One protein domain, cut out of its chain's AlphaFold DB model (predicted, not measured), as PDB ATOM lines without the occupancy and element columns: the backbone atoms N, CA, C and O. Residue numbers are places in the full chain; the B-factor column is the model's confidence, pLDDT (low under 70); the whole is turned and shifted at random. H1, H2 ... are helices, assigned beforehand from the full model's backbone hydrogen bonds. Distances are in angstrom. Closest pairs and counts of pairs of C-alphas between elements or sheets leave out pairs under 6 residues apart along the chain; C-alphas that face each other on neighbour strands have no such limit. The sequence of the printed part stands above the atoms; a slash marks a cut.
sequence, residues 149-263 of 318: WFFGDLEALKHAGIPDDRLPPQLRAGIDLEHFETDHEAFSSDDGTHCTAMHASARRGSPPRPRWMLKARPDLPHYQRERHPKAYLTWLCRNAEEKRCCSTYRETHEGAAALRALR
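AT A GLANCE: This is residues 149 to 263 of the 318 residues of an uncharacterized protein of Chondromyces crocatus (UniProt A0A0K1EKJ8). Loops with little regular structure gather about short helix H4; H5 and H1 pack together at one end, H3 lies at the other, and residues 217 to 222 stick out. Of 115 printed residues, 38 lie in five named helices, H1 to H5 in order: all helix. It is compact, radius of gyration of the C-alphas 14.4 A, spanning 44 by 33 by 23 A.

HOW THE PARTS SIT: Start at H5, residues 251 to 261, which touches H1, residues 154 to 159, opposite ways at a steep tilt of 41 degrees; their closest C-alphas, 258 and 156, are 4.2 A apart. H2, residues 185 to 188, and H4, residues 229 to 236, are close but not clearly touching, closest C-alphas 187 and 235 at 7.2 A. H3, residues 196 to 204, touches no helix. H1 and H4 have every O i to N i+4 pair within hydrogen-bond range, H3 3 of 5, H5 5 of 7.

IN THESE COORDINATES: Find H1's start, C-alpha 154, at (23.853, -2.390, -1.374); H5 ends at C-alpha 261, (30.942, -0.626, -8.095).

THE WHOLE: Link H2 to H3 is short, the others long; pLDDT is under 70 in residues 198 to 208.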
ATOM      1  N   TRP A 149      20.984  -7.032 -11.072       98.31
ATOM      2  CA  TRP A 149      22.208  -7.367 -10.346       98.31
ATOM      3  C   TRP A 149      22.523  -6.354  -9.247       98.31
ATOM      4  O   TRP A 149      23.052  -6.734  -8.205       98.31
ATOM      5  N   PHE A 150      22.143  -5.084  -9.423       98.44
ATOM      6  CA  PHE A 150      22.401  -4.045  -8.422       98.44
ATOM      7  C   PHE A 150      21.719  -4.372  -7.097       98.44
ATOM      8  O   PHE A 150      22.275  -4.122  -6.036       98.44
ATOM      9  N   PHE A 151      20.546  -4.999  -7.144       98.12
ATOM     10  CA  PHE A 151      19.783  -5.368  -5.957       98.12
ATOM     11  C   PHE A 151      20.436  -6.469  -5.109       98.12
ATOM     12  O   PHE A 151      20.023  -6.674  -3.968       98.12
ATOM     13  N   GLY A 152      21.473  -7.133  -5.630       96.75
ATOM     14  CA  GLY A 152      22.329  -8.042  -4.870       96.75
ATOM     15  C   GLY A 152      23.446  -7.351  -4.091       96.75
ATOM     16  O   GLY A 152      24.100  -8.005  -3.289       96.75
ATOM     17  N   ASP A 153      23.681  -6.053  -4.305       97.62
ATOM     18  CA  ASP A 153      24.777  -5.310  -3.685       97.62
ATOM     19  C   ASP A 153      24.343  -3.902  -3.252       97.62
ATOM     20  O   ASP A 153      24.170  -2.990  -4.062       97.62
ATOM     21  N   LEU A 154      24.238  -3.688  -1.937       96.88
ATOM     22  CA  LEU A 154      23.853  -2.390  -1.374       96.88
ATOM     23  C   LEU A 154      24.788  -1.244  -1.784       96.88
ATOM     24  O   LEU A 154      24.328  -0.111  -1.900       96.88
ATOM     25  N   GLU A 155      26.077  -1.508  -2.016       97.00
ATOM     26  CA  GLU A 155      26.997  -0.458  -2.469       97.00
ATOM     27  C   GLU A 155      26.711  -0.065  -3.922       97.00
ATOM     28  O   GLU A 155      26.644   1.126  -4.229       97.00
ATOM     29  N   ALA A 156      26.424  -1.032  -4.800       97.88
ATOM     30  CA  ALA A 156      25.971  -0.745  -6.159       97.88
ATOM     31  C   ALA A 156      24.694   0.116  -6.158       97.88
ATOM     32  O   ALA A 156      24.607   1.088  -6.906       97.88
ATOM     33  N   LEU A 157      23.736  -0.164  -5.270       98.25
ATOM     34  CA  LEU A 157      22.511   0.636  -5.135       98.25
ATOM     35  C   LEU A 157      22.759   2.078  -4.665       98.25
ATOM     36  O   LEU A 157      22.112   3.000  -5.163       98.25
ATOM     37  N   LYS A 158      23.709   2.300  -3.751       98.00
ATOM     38  CA  LYS A 158      24.128   3.662  -3.369       98.00
ATOM     39  C   LYS A 158      24.711   4.408  -4.566       98.00
ATOM     40  O   LYS A 158      24.353   5.558  -4.815       98.00
ATOM     41  N   HIS A 159      25.553   3.741  -5.356       98.12
ATOM     42  CA  HIS A 159      26.103   4.301  -6.592       98.12
ATOM     43  C   HIS A 159      25.046   4.518  -7.688       98.12
ATOM     44  O   HIS A 159      25.193   5.437  -8.493       98.12
ATOM     45  N   ALA A 160      23.947   3.756  -7.667       97.50
ATOM     46  CA  ALA A 160      22.766   4.002  -8.495       97.50
ATOM     47  C   ALA A 160      21.958   5.244  -8.057       97.50
ATOM     48  O   ALA A 160      20.964   5.603  -8.698       97.50
ATOM     49  N   GLY A 161      22.374   5.914  -6.976       97.00
ATOM     50  CA  GLY A 161      21.775   7.149  -6.485       97.00
ATOM     51  C   GLY A 161      20.552   6.941  -5.597       97.00
ATOM     52  O   GLY A 161      19.770   7.882  -5.443       97.00
ATOM     53  N   ILE A 162      20.362   5.741  -5.030       97.44
ATOM     54  CA  ILE A 162      19.289   5.505  -4.060       97.44
ATOM     55  C   ILE A 162      19.629   6.234  -2.749       97.44
ATOM     56  O   ILE A 162      20.695   5.991  -2.184       97.44
ATOM     57  N   PRO A 163      18.736   7.105  -2.246       95.25
ATOM     58  CA  PRO A 163      18.899   7.750  -0.946       95.25
ATOM     59  C   PRO A 163      18.965   6.764   0.231       95.25
ATOM     60  O   PRO A 163      18.280   5.740   0.223       95.25
ATOM     61  N   ASP A 164      19.712   7.115   1.282       95.31
ATOM     62  CA  ASP A 164      19.894   6.270   2.474       95.31
ATOM     63  C   ASP A 164      18.572   5.904   3.174       95.31
ATOM     64  O   ASP A 164      18.436   4.799   3.690       95.31
ATOM     65  N   ASP A 165      17.568   6.789   3.153       95.44
ATOM     66  CA  ASP A 165      16.242   6.549   3.747       95.44
ATOM     67  C   ASP A 165      15.387   5.534   2.965       95.44
ATOM     68  O   ASP A 165      14.303   5.159   3.411       95.44
ATOM     69  N   ARG A 166      15.864   5.083   1.799       95.88
ATOM     70  CA  ARG A 166      15.215   4.083   0.933       95.88
ATOM     71  C   ARG A 166      16.040   2.800   0.797       95.88
ATOM     72  O   ARG A 166      15.713   1.957  -0.038       95.88
ATOM     73  N   LEU A 167      17.099   2.660   1.596       95.88
ATOM     74  CA  LEU A 167      17.938   1.470   1.667       95.88
ATOM     75  C   LEU A 167      17.708   0.707   2.988       95.88
ATOM     76  O   LEU A 167      17.546   1.334   4.035       95.88
ATOM     77  N   PRO A 168      17.764  -0.640   2.975       96.06
ATOM     78  CA  PRO A 168      17.779  -1.503   1.793       96.06
ATOM     79  C   PRO A 168      16.425  -1.474   1.052       96.06
ATOM     80  O   PRO A 168      15.394  -1.207   1.672       96.06
ATOM     81  N   PRO A 169      16.396  -1.757  -0.263       96.50
ATOM     82  CA  PRO A 169      15.142  -1.851  -1.001       96.50
ATOM     83  C   PRO A 169      14.305  -3.042  -0.521       96.50
ATOM     84  O   PRO A 169      14.837  -4.066  -0.088       96.50
ATOM     85  N   GLN A 170      12.986  -2.932  -0.660       97.56
ATOM     86  CA  GLN A 170      12.068  -4.011  -0.321       97.56
ATOM     87  C   GLN A 170      11.884  -4.941  -1.526       97.56
ATOM     88  O   GLN A 170      11.265  -4.574  -2.525       97.56
ATOM     89  N   LEU A 171      12.416  -6.155  -1.428       97.25
ATOM     90  CA  LEU A 171      12.235  -7.226  -2.407       97.25
ATOM     91  C   LEU A 171      11.396  -8.342  -1.794       97.25
ATOM     92  O   LEU A 171      11.389  -8.514  -0.573       97.25
ATOM     93  N   ARG A 172      10.764  -9.158  -2.642       96.81
ATOM     94  CA  ARG A 172      10.124 -10.383  -2.166       96.81
ATOM     95  C   ARG A 172      11.166 -11.269  -1.472       96.81
ATOM     96  O   ARG A 172      12.254 -11.504  -1.998       96.81
ATOM     97  N   ALA A 173      10.823 -11.790  -0.296       94.62
ATOM     98  CA  ALA A 173      11.722 -12.641   0.475       94.62
ATOM     99  C   ALA A 173      12.175 -13.879  -0.324       94.62
ATOM    100  O   ALA A 173      11.356 -14.581  -0.917       94.62
ATOM    101  N   GLY A 174      13.485 -14.155  -0.305       93.31
ATOM    102  CA  GLY A 174      14.078 -15.332  -0.950       93.31
ATOM    103  C   GLY A 174      14.093 -15.294  -2.480       93.31
ATOM    104  O   GLY A 174      14.304 -16.336  -3.093       93.31
ATOM    105  N   ILE A 175      13.853 -14.136  -3.100       94.81
ATOM    106  CA  ILE A 175      13.813 -14.021  -4.557       94.81
ATOM    107  C   ILE A 175      15.198 -14.233  -5.185       94.81
ATOM    108  O   ILE A 175      16.223 -13.805  -4.648       94.81
ATOM    109  N   ASP A 176      15.217 -14.874  -6.350       96.81
ATOM    110  CA  ASP A 176      16.358 -14.841  -7.260       96.81
ATOM    111  C   ASP A 176      16.338 -13.514  -8.020       96.81
ATOM    112  O   ASP A 176      15.316 -13.149  -8.600       96.81
ATOM    113  N   LEU A 177      17.457 -12.792  -8.037       96.25
ATOM    114  CA  LEU A 177      17.556 -11.501  -8.721       96.25
ATOM    115  C   LEU A 177      17.248 -11.633 -10.215       96.25
ATOM    116  O   LEU A 177      16.649 -10.735 -10.794       96.25
ATOM    117  N   GLU A 178      17.557 -12.778 -10.825       97.06
ATOM    118  CA  GLU A 178      17.224 -13.028 -12.232       97.06
ATOM    119  C   GLU A 178      15.733 -13.274 -12.491       97.06
ATOM    120  O   GLU A 178      15.288 -13.208 -13.639       97.06
ATOM    121  N   HIS A 179      14.964 -13.484 -11.422       96.50
ATOM    122  CA  HIS A 179      13.504 -13.519 -11.377       96.50
ATOM    123  C   HIS A 179      12.936 -12.314 -10.610       96.50
ATOM    124  O   HIS A 179      11.881 -12.441  -9.987       96.50
ATOM    125  N   PHE A 180      13.657 -11.185 -10.631       97.69
ATOM    126  CA  PHE A 180      13.394  -9.965  -9.870       97.69
ATOM    127  C   PHE A 180      11.909  -9.736  -9.544       97.69
ATOM    128  O   PHE A 180      11.060  -9.682 -10.436       97.69
ATOM    129  N   GLU A 181      11.601  -9.540  -8.261       97.56
ATOM    130  CA  GLU A 181      10.253  -9.208  -7.813       97.56
ATOM    131  C   GLU A 181      10.289  -8.395  -6.513       97.56
ATOM    132  O   GLU A 181      10.960  -8.761  -5.545       97.56
ATOM    133  N   THR A 182       9.536  -7.298  -6.482       98.00
ATOM    134  CA  THR A 182       9.286  -6.493  -5.280       98.00
ATOM    135  C   THR A 182       7.836  -6.636  -4.826       98.00
ATOM    136  O   THR A 182       6.925  -6.755  -5.641       98.00
ATOM    137  N   ASP A 183       7.620  -6.627  -3.513       97.19
ATOM    138  CA  ASP A 183       6.307  -6.536  -2.866       97.19
ATOM    139  C   ASP A 183       6.110  -5.176  -2.170       97.19
ATOM    140  O   ASP A 183       5.292  -5.035  -1.259       97.19
ATOM    141  N   HIS A 184       6.865  -4.156  -2.597       97.62
ATOM    142  CA  HIS A 184       6.806  -2.823  -2.018       97.62
ATOM    143  C   HIS A 184       5.473  -2.134  -2.339       97.62
ATOM    144  O   HIS A 184       5.288  -1.573  -3.419       97.62
ATOM    145  N   GLU A 185       4.559  -2.129  -1.367       96.81
ATOM    146  CA  GLU A 185       3.188  -1.628  -1.526       96.81
ATOM    147  C   GLU A 185       3.142  -0.200  -2.084       96.81
ATOM    148  O   GLU A 185       2.421   0.056  -3.044       96.81
ATOM    149  N   ALA A 186       3.977   0.704  -1.563       95.44
ATOM    150  CA  ALA A 186       4.026   2.091  -2.022       95.44
ATOM    151  C   ALA A 186       4.430   2.220  -3.499       95.44
ATOM    152  O   ALA A 186       3.986   3.145  -4.173       95.44
ATOM    153  N   PHE A 187       5.258   1.306  -4.012       95.75
ATOM    154  CA  PHE A 187       5.582   1.243  -5.436       95.75
ATOM    155  C   PHE A 187       4.419   0.651  -6.235       95.75
ATOM    156  O   PHE A 187       4.037   1.212  -7.261       95.75
ATOM    157  N   SER A 188       3.817  -0.432  -5.739       94.62
ATOM    158  CA  SER A 188       2.673  -1.109  -6.357       94.62
ATOM    159  C   SER A 188       1.382  -0.295  -6.376       94.62
ATOM    160  O   SER A 188       0.533  -0.545  -7.231       94.62
ATOM    161  N   SER A 189       1.227   0.702  -5.506       93.56
ATOM    162  CA  SER A 189       0.073   1.608  -5.483       93.56
ATOM    163  C   SER A 189       0.342   2.973  -6.126       93.56
ATOM    164  O   SER A 189      -0.592   3.750  -6.289       93.56
ATOM    165  N   ASP A 190       1.591   3.291  -6.491       91.38
ATOM    166  CA  ASP A 190       1.952   4.582  -7.092       91.38
ATOM    167  C   ASP A 190       1.265   4.746  -8.458       91.38
ATOM    168  O   ASP A 190       1.427   3.906  -9.345       91.38
ATOM    169  N   ASP A 191       0.498   5.814  -8.646       87.62
ATOM    170  CA  ASP A 191      -0.222   6.129  -9.888       87.62
ATOM    171  C   ASP A 191       0.430   7.276 -10.685       87.62
ATOM    172  O   ASP A 191      -0.125   7.777 -11.666       87.62
ATOM    173  N   GLY A 192       1.622   7.705 -10.261       85.50
ATOM    174  CA  GLY A 192       2.401   8.777 -10.864       85.50
ATOM    175  C   GLY A 192       1.882  10.183 -10.575       85.50
ATOM    176  O   GLY A 192       2.532  11.149 -10.979       85.50
ATOM    177  N   THR A 193       0.760  10.349  -9.865       81.88
ATOM    178  CA  THR A 193       0.120  11.664  -9.663       81.88
ATOM    179  C   THR A 193       1.009  12.672  -8.937       81.88
ATOM    180  O   THR A 193       0.871  13.878  -9.143       81.88
ATOM    181  N   HIS A 194       1.977  12.204  -8.151       77.62
ATOM    182  CA  HIS A 194       2.947  13.049  -7.456       77.62
ATOM    183  C   HIS A 194       4.144  13.484  -8.322       77.62
ATOM    184  O   HIS A 194       4.970  14.280  -7.872       77.62
ATOM    185  N   CYS A 195       4.258  13.015  -9.569       79.50
ATOM    186  CA  CYS A 195       5.352  13.407 -10.453       79.50
ATOM    187  C   CYS A 195       5.110  14.787 -11.088       79.50
ATOM    188  O   CYS A 195       4.332  14.958 -12.027       79.50
ATOM    189  N   THR A 196       5.851  15.790 -10.619       75.25
ATOM    190  CA  THR A 196       5.819  17.181 -11.111       75.25
ATOM    191  C   THR A 196       6.142  17.304 -12.607       75.25
ATOM    192  O   THR A 196       5.539  18.127 -13.301       75.25
ATOM    193  N   ALA A 197       7.036  16.459 -13.135       72.12
ATOM    194  CA  ALA A 197       7.377  16.424 -14.555       72.12
ATOM    195  C   ALA A 197       6.159  16.085 -15.428       72.12
ATOM    196  O   ALA A 197       5.964  16.747 -16.449       72.12
ATOM    197  N   MET A 198       5.299  15.144 -15.004       69.12
ATOM    198  CA  MET A 198       4.058  14.805 -15.720       69.12
ATOM    199  C   MET A 198       3.138  16.018 -15.862       69.12
ATOM    200  O   MET A 198       2.640  16.306 -16.952       69.12
ATOM    201  N   HIS A 199       2.948  16.764 -14.770       64.62
ATOM    202  CA  HIS A 199       2.087  17.952 -14.743       64.62
ATOM    203  C   HIS A 199       2.613  19.067 -15.649       64.62
ATOM    204  O   HIS A 199       1.841  19.737 -16.339       64.62
ATOM    205  N   ALA A 200       3.936  19.245 -15.701       62.47
ATOM    206  CA  ALA A 200       4.569  20.264 -16.534       62.47
ATOM    207  C   ALA A 200       4.427  19.986 -18.043       62.47
ATOM    208  O   ALA A 200       4.352  20.922 -18.844       62.47
ATOM    209  N   SER A 201       4.369  18.715 -18.442       57.38
ATOM    210  CA  SER A 201       4.393  18.290 -19.848       57.38
ATOM    211  C   SER A 201       3.031  17.855 -20.406       57.38
ATOM    212  O   SER A 201       2.844  17.883 -21.624       57.38
ATOM    213  N   ALA A 202       2.020  17.641 -19.552       58.03
ATOM    214  CA  ALA A 202       0.609  17.539 -19.951       58.03
ATOM    215  C   ALA A 202       0.122  18.747 -20.786       58.03
ATOM    216  O   ALA A 202      -0.740  18.606 -21.650       58.03
ATOM    217  N   ARG A 203       0.735  19.926 -20.604       57.72
ATOM    218  CA  ARG A 203       0.449  21.150 -21.379       57.72
ATOM    219  C   ARG A 203       0.909  21.099 -22.850       57.72
ATOM    220  O   ARG A 203       0.645  22.047 -23.580       57.72
ATOM    221  N   ARG A 204       1.615  20.043 -23.289       61.03
ATOM    222  CA  ARG A 204       2.219  19.921 -24.636       61.03
ATOM    223  C   ARG A 204       1.708  18.735 -25.477       61.03
ATOM    224  O   ARG A 204       2.326  18.406 -26.482       61.03
ATOM    225  N   GLY A 205       0.580  18.120 -25.111       53.44
ATOM    226  CA  GLY A 205      -0.162  17.207 -26.001       53.44
ATOM    227  C   GLY A 205      -0.047  15.705 -25.711       53.44
ATOM    228  O   GLY A 205      -0.784  14.932 -26.310       53.44
ATOM    229  N   SER A 206       0.802  15.277 -24.773       51.41
ATOM    230  CA  SER A 206       0.725  13.973 -24.084       51.41
ATOM    231  C   SER A 206       1.697  13.991 -22.900       51.41
ATOM    232  O   SER A 206       2.888  14.211 -23.129       51.41
ATOM    233  N   PRO A 207       1.250  13.799 -21.644       53.97
ATOM    234  CA  PRO A 207       2.180  13.756 -20.528       53.97
ATOM    235  C   PRO A 207       3.098  12.524 -20.672       53.97
ATOM    236  O   PRO A 207       2.589  11.410 -20.834       53.97
ATOM    237  N   PRO A 208       4.432  12.684 -20.625       62.69
ATOM    238  CA  PRO A 208       5.348  11.573 -20.455       62.69
ATOM    239  C   PRO A 208       4.961  10.871 -19.157       62.69
ATOM    240  O   PRO A 208       4.847  11.506 -18.110       62.69
ATOM    241  N   ARG A 209       4.706   9.566 -19.231       71.62
ATOM    242  CA  ARG A 209       4.495   8.752 -18.033       71.62
ATOM    243  C   ARG A 209       5.808   8.711 -17.242       71.62
ATOM    244  O   ARG A 209       6.873   8.730 -17.870       71.62
ATOM    245  N   PRO A 210       5.776   8.657 -15.900       82.12
ATOM    246  CA  PRO A 210       6.979   8.439 -15.119       82.12
ATOM    247  C   PRO A 210       7.628   7.142 -15.584       82.12
ATOM    248  O   PRO A 210       6.936   6.177 -15.906       82.12
ATOM    249  N   ARG A 211       8.960   7.112 -15.620       82.75
ATOM    250  CA  ARG A 211       9.716   5.965 -16.148       82.75
ATOM    251  C   ARG A 211       9.469   4.664 -15.373       82.75
ATOM    252  O   ARG A 211       9.688   3.591 -15.913       82.75
ATOM    253  N   TRP A 212       8.984   4.764 -14.137       89.25
ATOM    254  CA  TRP A 212       8.604   3.621 -13.310       89.25
ATOM    255  C   TRP A 212       7.173   3.108 -13.549       89.25
ATOM    256  O   TRP A 212       6.760   2.125 -12.936       89.25
ATOM    257  N   MET A 213       6.401   3.763 -14.423       88.38
ATOM    258  CA  MET A 213       5.072   3.311 -14.824       88.38
ATOM    259  C   MET A 213       5.125   2.626 -16.184       88.38
ATOM    260  O   MET A 213       5.264   3.271 -17.227       88.38
ATOM    261  N   LEU A 214       4.934   1.312 -16.175       88.50
ATOM    262  CA  LEU A 214       4.843   0.527 -17.398       88.50
ATOM    263  C   LEU A 214       3.471   0.676 -18.056       88.50
ATOM    264  O   LEU A 214       2.454   0.958 -17.418       88.50
ATOM    265  N   LYS A 215       3.422   0.469 -19.372       86.12
ATOM    266  CA  LYS A 215       2.149   0.336 -20.084       86.12
ATOM    267  C   LYS A 215       1.563  -1.042 -19.777       86.12
ATOM    268  O   LYS A 215       2.261  -2.036 -19.923       86.12
ATOM    269  N   ALA A 216       0.281  -1.110 -19.426       85.12
ATOM    270  CA  ALA A 216      -0.397  -2.390 -19.245       85.12
ATOM    271  C   ALA A 216      -0.300  -3.260 -20.514       85.12
ATOM    272  O   ALA A 216      -0.547  -2.777 -21.627       85.12
ATOM    273  N   ARG A 217       0.033  -4.540 -20.323       90.88
ATOM    274  CA  ARG A 217       0.128  -5.571 -21.364       90.88
ATOM    275  C   ARG A 217      -0.713  -6.785 -20.961       90.88
ATOM    276  O   ARG A 217      -0.178  -7.736 -20.405       90.88
ATOM    277  N   PRO A 218      -2.039  -6.759 -21.197       90.00
ATOM    278  CA  PRO A 218      -2.920  -7.870 -20.823       90.00
ATOM    279  C   PRO A 218      -2.553  -9.197 -21.503       90.00
ATOM    280  O   PRO A 218      -2.905 -10.259 -21.006       90.00
ATOM    281  N   ASP A 219      -1.847  -9.127 -22.634       92.94
ATOM    282  CA  ASP A 219      -1.312 -10.262 -23.381       92.94
ATOM    283  C   ASP A 219      -0.108 -10.939 -22.703       92.94
ATOM    284  O   ASP A 219       0.206 -12.079 -23.035       92.94
ATOM    285  N   LEU A 220       0.547 -10.267 -21.748       93.75
ATOM    286  CA  LEU A 220       1.755 -10.738 -21.069       93.75
ATOM    287  C   LEU A 220       1.581 -10.641 -19.542       93.75
ATOM    288  O   LEU A 220       1.945  -9.630 -18.944       93.75
ATOM    289  N   PRO A 221       1.064 -11.686 -18.868       90.00
ATOM    290  CA  PRO A 221       0.803 -11.647 -17.426       90.00
ATOM    291  C   PRO A 221       2.039 -11.373 -16.559       90.00
ATOM    292  O   PRO A 221       1.907 -10.827 -15.469       90.00
ATOM    293  N   HIS A 222       3.232 -11.742 -17.037       89.62
ATOM    294  CA  HIS A 222       4.515 -11.490 -16.371       89.62
ATOM    295  C   HIS A 222       5.016 -10.044 -16.542       89.62
ATOM    296  O   HIS A 222       5.936  -9.630 -15.839       89.62
ATOM    297  N   TYR A 223       4.418  -9.266 -17.449       94.12
ATOM    298  CA  TYR A 223       4.786  -7.879 -17.709       94.12
ATOM    299  C   TYR A 223       4.154  -6.954 -16.660       94.12
ATOM    300  O   TYR A 223       3.134  -6.298 -16.884       94.12
ATOM    301  N   GLN A 224       4.757  -6.951 -15.475       93.50
ATOM    302  CA  GLN A 224       4.324  -6.184 -14.308       93.50
ATOM    303  C   GLN A 224       5.473  -5.306 -13.820       93.50
ATOM    304  O   GLN A 224       6.638  -5.697 -13.899       93.50
ATOM    305  N   ARG A 225       5.166  -4.116 -13.295       94.12
ATOM    306  CA  ARG A 225       6.209  -3.180 -12.839       94.12
ATOM    307  C   ARG A 225       6.982  -3.714 -11.639       94.12
ATOM    308  O   ARG A 225       8.169  -3.446 -11.513       94.12
ATOM    309  N   GLU A 226       6.325  -4.523 -10.816       96.44
ATOM    310  CA  GLU A 226       6.871  -5.245  -9.667       96.44
ATOM    311  C   GLU A 226       7.988  -6.207 -10.076       96.44
ATOM    312  O   GLU A 226       8.836  -6.546  -9.258       96.44
ATOM    313  N   ARG A 227       8.012  -6.612 -11.350       97.00
ATOM    314  CA  ARG A 227       9.021  -7.492 -11.943       97.00
ATOM    315  C   ARG A 227      10.074  -6.738 -12.755       97.00
ATOM    316  O   ARG A 227      10.973  -7.352 -13.312       97.00
ATOM    317  N   HIS A 228       9.984  -5.410 -12.840       97.31
ATOM    318  CA  HIS A 228      10.836  -4.595 -13.702       97.31
ATOM    319  C   HIS A 228      11.899  -3.852 -12.872       97.31
ATOM    320  O   HIS A 228      11.620  -2.765 -12.351       97.31
ATOM    321  N   PRO A 229      13.141  -4.365 -12.779       97.69
ATOM    322  CA  PRO A 229      14.165  -3.833 -11.871       97.69
ATOM    323  C   PRO A 229      14.476  -2.361 -12.144       97.69
ATOM    324  O   PRO A 229      14.502  -1.550 -11.223       97.69
ATOM    325  N   LYS A 230      14.594  -1.971 -13.417       96.62
ATOM    326  CA  LYS A 230      14.823  -0.578 -13.826       96.62
ATOM    327  C   LYS A 230      13.672   0.371 -13.461       96.62
ATOM    328  O   LYS A 230      13.919   1.528 -13.117       96.62
ATOM    329  N   ALA A 231      12.421  -0.098 -13.469       96.19
ATOM    330  CA  ALA A 231      11.271   0.703 -13.053       96.19
ATOM    331  C   ALA A 231      11.305   0.928 -11.538       96.19
ATOM    332  O   ALA A 231      11.166   2.066 -11.087       96.19
ATOM    333  N   TYR A 232      11.567  -0.131 -10.767       98.00
ATOM    334  CA  TYR A 232      11.692  -0.028  -9.318       98.00
ATOM    335  C   TYR A 232      12.883   0.842  -8.905       98.00
ATOM    336  O   TYR A 232      12.730   1.740  -8.083       98.00
ATOM    337  N   LEU A 233      14.038   0.668  -9.549       97.69
ATOM    338  CA  LEU A 233      15.228   1.490  -9.335       97.69
ATOM    339  C   LEU A 233      14.952   2.972  -9.612       97.69
ATOM    340  O   LEU A 233      15.229   3.834  -8.782       97.69
ATOM    341  N   THR A 234      14.307   3.275 -10.739       95.69
ATOM    342  CA  THR A 234      13.893   4.643 -11.072       95.69
ATOM    343  C   THR A 234      12.961   5.226  -9.999       95.69
ATOM    344  O   THR A 234      13.105   6.398  -9.636       95.69
ATOM    345  N   TRP A 235      12.019   4.432  -9.482       96.12
ATOM    346  CA  TRP A 235      11.093   4.845  -8.423       96.12
ATOM    347  C   TRP A 235      11.788   5.059  -7.072       96.12
ATOM    348  O   TRP A 235      11.447   5.996  -6.344       96.12
ATOM    349  N   LEU A 236      12.784   4.236  -6.740       97.12
ATOM    350  CA  LEU A 236      13.630   4.408  -5.556       97.12
ATOM    351  C   LEU A 236      14.505   5.659  -5.670       97.12
ATOM    352  O   LEU A 236      14.702   6.347  -4.673       97.12
ATOM    353  N   CYS A 237      14.925   6.032  -6.878       96.00
ATOM    354  CA  CYS A 237      15.646   7.278  -7.155       96.00
ATOM    355  C   CYS A 237      14.716   8.475  -7.422       96.00
ATOM    356  O   CYS A 237      15.146   9.483  -7.992       96.00
ATOM    357  N   ARG A 238      13.425   8.398  -7.055       92.44
ATOM    358  CA  ARG A 238      12.485   9.498  -7.310       92.44
ATOM    359  C   ARG A 238      12.923  10.798  -6.633       92.44
ATOM    360  O   ARG A 238      13.246  10.814  -5.441       92.44
ATOM    361  N   ASN A 239      12.865  11.887  -7.387       89.38
ATOM    362  CA  ASN A 239      13.159  13.240  -6.933       89.38
ATOM    363  C   ASN A 239      12.175  14.218  -7.590       89.38
ATOM    364  O   ASN A 239      12.178  14.382  -8.810       89.38
ATOM    365  N   ALA A 240      11.341  14.878  -6.782       80.69
ATOM    366  CA  ALA A 240      10.316  15.810  -7.254       80.69
ATOM    367  C   ALA A 240      10.890  17.086  -7.901       80.69
ATOM    368  O   ALA A 240      10.185  17.761  -8.656       80.69
ATOM    369  N   GLU A 241      12.155  17.413  -7.629       82.19
ATOM    370  CA  GLU A 241      12.858  18.553  -8.224       82.19
ATOM    371  C   GLU A 241      13.368  18.252  -9.643       82.19
ATOM    372  O   GLU A 241      13.628  19.176 -10.421       82.19
ATOM    373  N   GLU A 242      13.472  16.972 -10.023       84.62
ATOM    374  CA  GLU A 242      13.928  16.563 -11.351       84.62
ATOM    375  C   GLU A 242      12.819  16.748 -12.395       84.62
ATOM    376  O   GLU A 242      11.901  15.937 -12.560       84.62
ATOM    377  N   LYS A 243      12.940  17.842 -13.146       72.44
ATOM    378  CA  LYS A 243      11.908  18.352 -14.057       72.44
ATOM    379  C   LYS A 243      11.640  17.463 -15.269       72.44
ATOM    380  O   LYS A 243      10.611  17.651 -15.916       72.44
ATOM    381  N   ARG A 244      12.553  16.552 -15.634       73.25
ATOM    382  CA  ARG A 244      12.392  15.718 -16.840       73.25
ATOM    383  C   ARG A 244      11.623  14.429 -16.586       73.25
ATOM    384  O   ARG A 244      10.795  14.056 -17.411       73.25
ATOM    385  N   CYS A 245      11.917  13.737 -15.491       76.94
ATOM    386  CA  CYS A 245      11.400  12.387 -15.249       76.94
ATOM    387  C   CYS A 245      11.114  12.068 -13.780       76.94
ATOM    388  O   CYS A 245      10.837  10.910 -13.480       76.94
ATOM    389  N   CYS A 246      11.175  13.058 -12.879       86.31
ATOM    390  CA  CYS A 246      10.962  12.876 -11.441       86.31
ATOM    391  C   CYS A 246      11.870  11.812 -10.802       86.31
ATOM    392  O   CYS A 246      11.491  11.197  -9.809       86.31
ATOM    393  N   SER A 247      13.040  11.549 -11.383       91.50
ATOM    394  CA  SER A 247      13.996  10.548 -10.908       91.50
ATOM    395  C   SER A 247      15.400  10.945 -11.319       91.50
ATOM    396  O   SER A 247      15.602  11.357 -12.462       91.50
ATOM    397  N   THR A 248      16.350  10.818 -10.400       93.25
ATOM    398  CA  THR A 248      17.766  11.107 -10.656       93.25
ATOM    399  C   THR A 248      18.469   9.988 -11.416       93.25
ATOM    400  O   THR A 248      19.525  10.245 -11.979       93.25
ATOM    401  N   TYR A 249      17.889   8.786 -11.499       95.25
ATOM    402  CA  TYR A 249      18.528   7.645 -12.154       95.25
ATOM    403  C   TYR A 249      18.684   7.847 -13.669       95.25
ATOM    404  O   TYR A 249      17.707   8.037 -14.410       95.25
ATOM    405  N   ARG A 250      19.924   7.741 -14.152       94.44
ATOM    406  CA  ARG A 250      20.281   7.684 -15.569       94.44
ATOM    407  C   ARG A 250      21.223   6.509 -15.791       94.44
ATOM    408  O   ARG A 250      22.288   6.425 -15.189       94.44
ATOM    409  N   GLU A 251      20.877   5.648 -16.744       94.50
ATOM    410  CA  GLU A 251      21.697   4.481 -17.107       94.50
ATOM    411  C   GLU A 251      23.155   4.864 -17.414       94.50
ATOM    412  O   GLU A 251      24.082   4.174 -17.009       94.50
ATOM    413  N   THR A 252      23.372   6.007 -18.075       95.00
ATOM    414  CA  THR A 252      24.709   6.459 -18.489       95.00
ATOM    415  C   THR A 252      25.583   6.997 -17.356       95.00
ATOM    416  O   THR A 252      26.785   7.155 -17.559       95.00
ATOM    417  N   HIS A 253      25.003   7.326 -16.198       95.88
ATOM    418  CA  HIS A 253      25.728   7.881 -15.055       95.88
ATOM    419  C   HIS A 253      25.568   6.981 -13.838       95.88
ATOM    420  O   HIS A 253      26.497   6.254 -13.502       95.88
ATOM    421  N   GLU A 254      24.397   7.005 -13.208       97.62
ATOM    422  CA  GLU A 254      24.104   6.252 -11.994       97.62
ATOM    423  C   GLU A 254      24.109   4.740 -12.257       97.62
ATOM    424  O   GLU A 254      24.715   3.992 -11.496       97.62
ATOM    425  N   GLY A 255      23.516   4.283 -13.369       97.69
ATOM    426  CA  GLY A 255      23.542   2.863 -13.749       97.69
ATOM    427  C   GLY A 255      24.968   2.361 -13.983       97.69
ATOM    428  O   GLY A 255      25.407   1.389 -13.371       97.69
ATOM    429  N   ALA A 256      25.737   3.082 -14.797       98.00
ATOM    430  CA  ALA A 256      27.138   2.759 -15.032       98.00
ATOM    431  C   ALA A 256      27.987   2.800 -13.748       98.00
ATOM    432  O   ALA A 256      28.850   1.947 -13.562       98.00
ATOM    433  N   ALA A 257      27.758   3.768 -12.854       98.44
ATOM    434  CA  ALA A 257      28.448   3.845 -11.568       98.44
ATOM    435  C   ALA A 257      28.120   2.642 -10.671       98.44
ATOM    436  O   ALA A 257      29.031   2.063 -10.083       98.44
ATOM    437  N   ALA A 258      26.850   2.232 -10.616       98.44
ATOM    438  CA  ALA A 258      26.420   1.033  -9.904       98.44
ATOM    439  C   ALA A 258      27.110  -0.222 -10.448       98.44
ATOM    440  O   ALA A 258      27.674  -1.003  -9.684       98.44
ATOM    441  N   LEU A 259      27.145  -0.374 -11.774       97.94
ATOM    442  CA  LEU A 259      27.769  -1.525 -12.420       97.94
ATOM    443  C   LEU A 259      29.286  -1.575 -12.181       97.94
ATOM    444  O   LEU A 259      29.820  -2.642 -11.891       97.94
ATOM    445  N   ARG A 260      29.980  -0.429 -12.224       98.12
ATOM    446  CA  ARG A 260      31.412  -0.325 -11.874       98.12
ATOM    447  C   ARG A 260      31.698  -0.720 -10.432       98.12
ATOM    448  O   ARG A 260      32.745  -1.304 -10.152       98.12
ATOM    449  N   ALA A 261      30.800  -0.357  -9.519       97.69
ATOM    450  CA  ALA A 261      30.942  -0.626  -8.095       97.69
ATOM    451  C   ALA A 261      30.586  -2.073  -7.720       97.69
ATOM    452  O   ALA A 261      31.112  -2.558  -6.716       97.69
ATOM    453  N   LEU A 262      29.780  -2.750  -8.547       98.19
ATOM    454  CA  LEU A 262      29.185  -4.063  -8.297       98.19
ATOM    455  C   LEU A 262      30.168  -5.088  -7.718       98.19
ATOM    456  O   LEU A 262      31.237  -5.356  -8.275       98.19
ATOM    457  N   ARG A 263      29.764  -5.694  -6.604       97.81
ATOM    458  CA  ARG A 263      30.483  -6.772  -5.923       97.81
ATOM    459  C   ARG A 263      29.837  -8.117  -6.212       97.81
ATOM    460  O   ARG A 263      28.815  -8.480  -5.628       97.81
TER     461      ARG A 263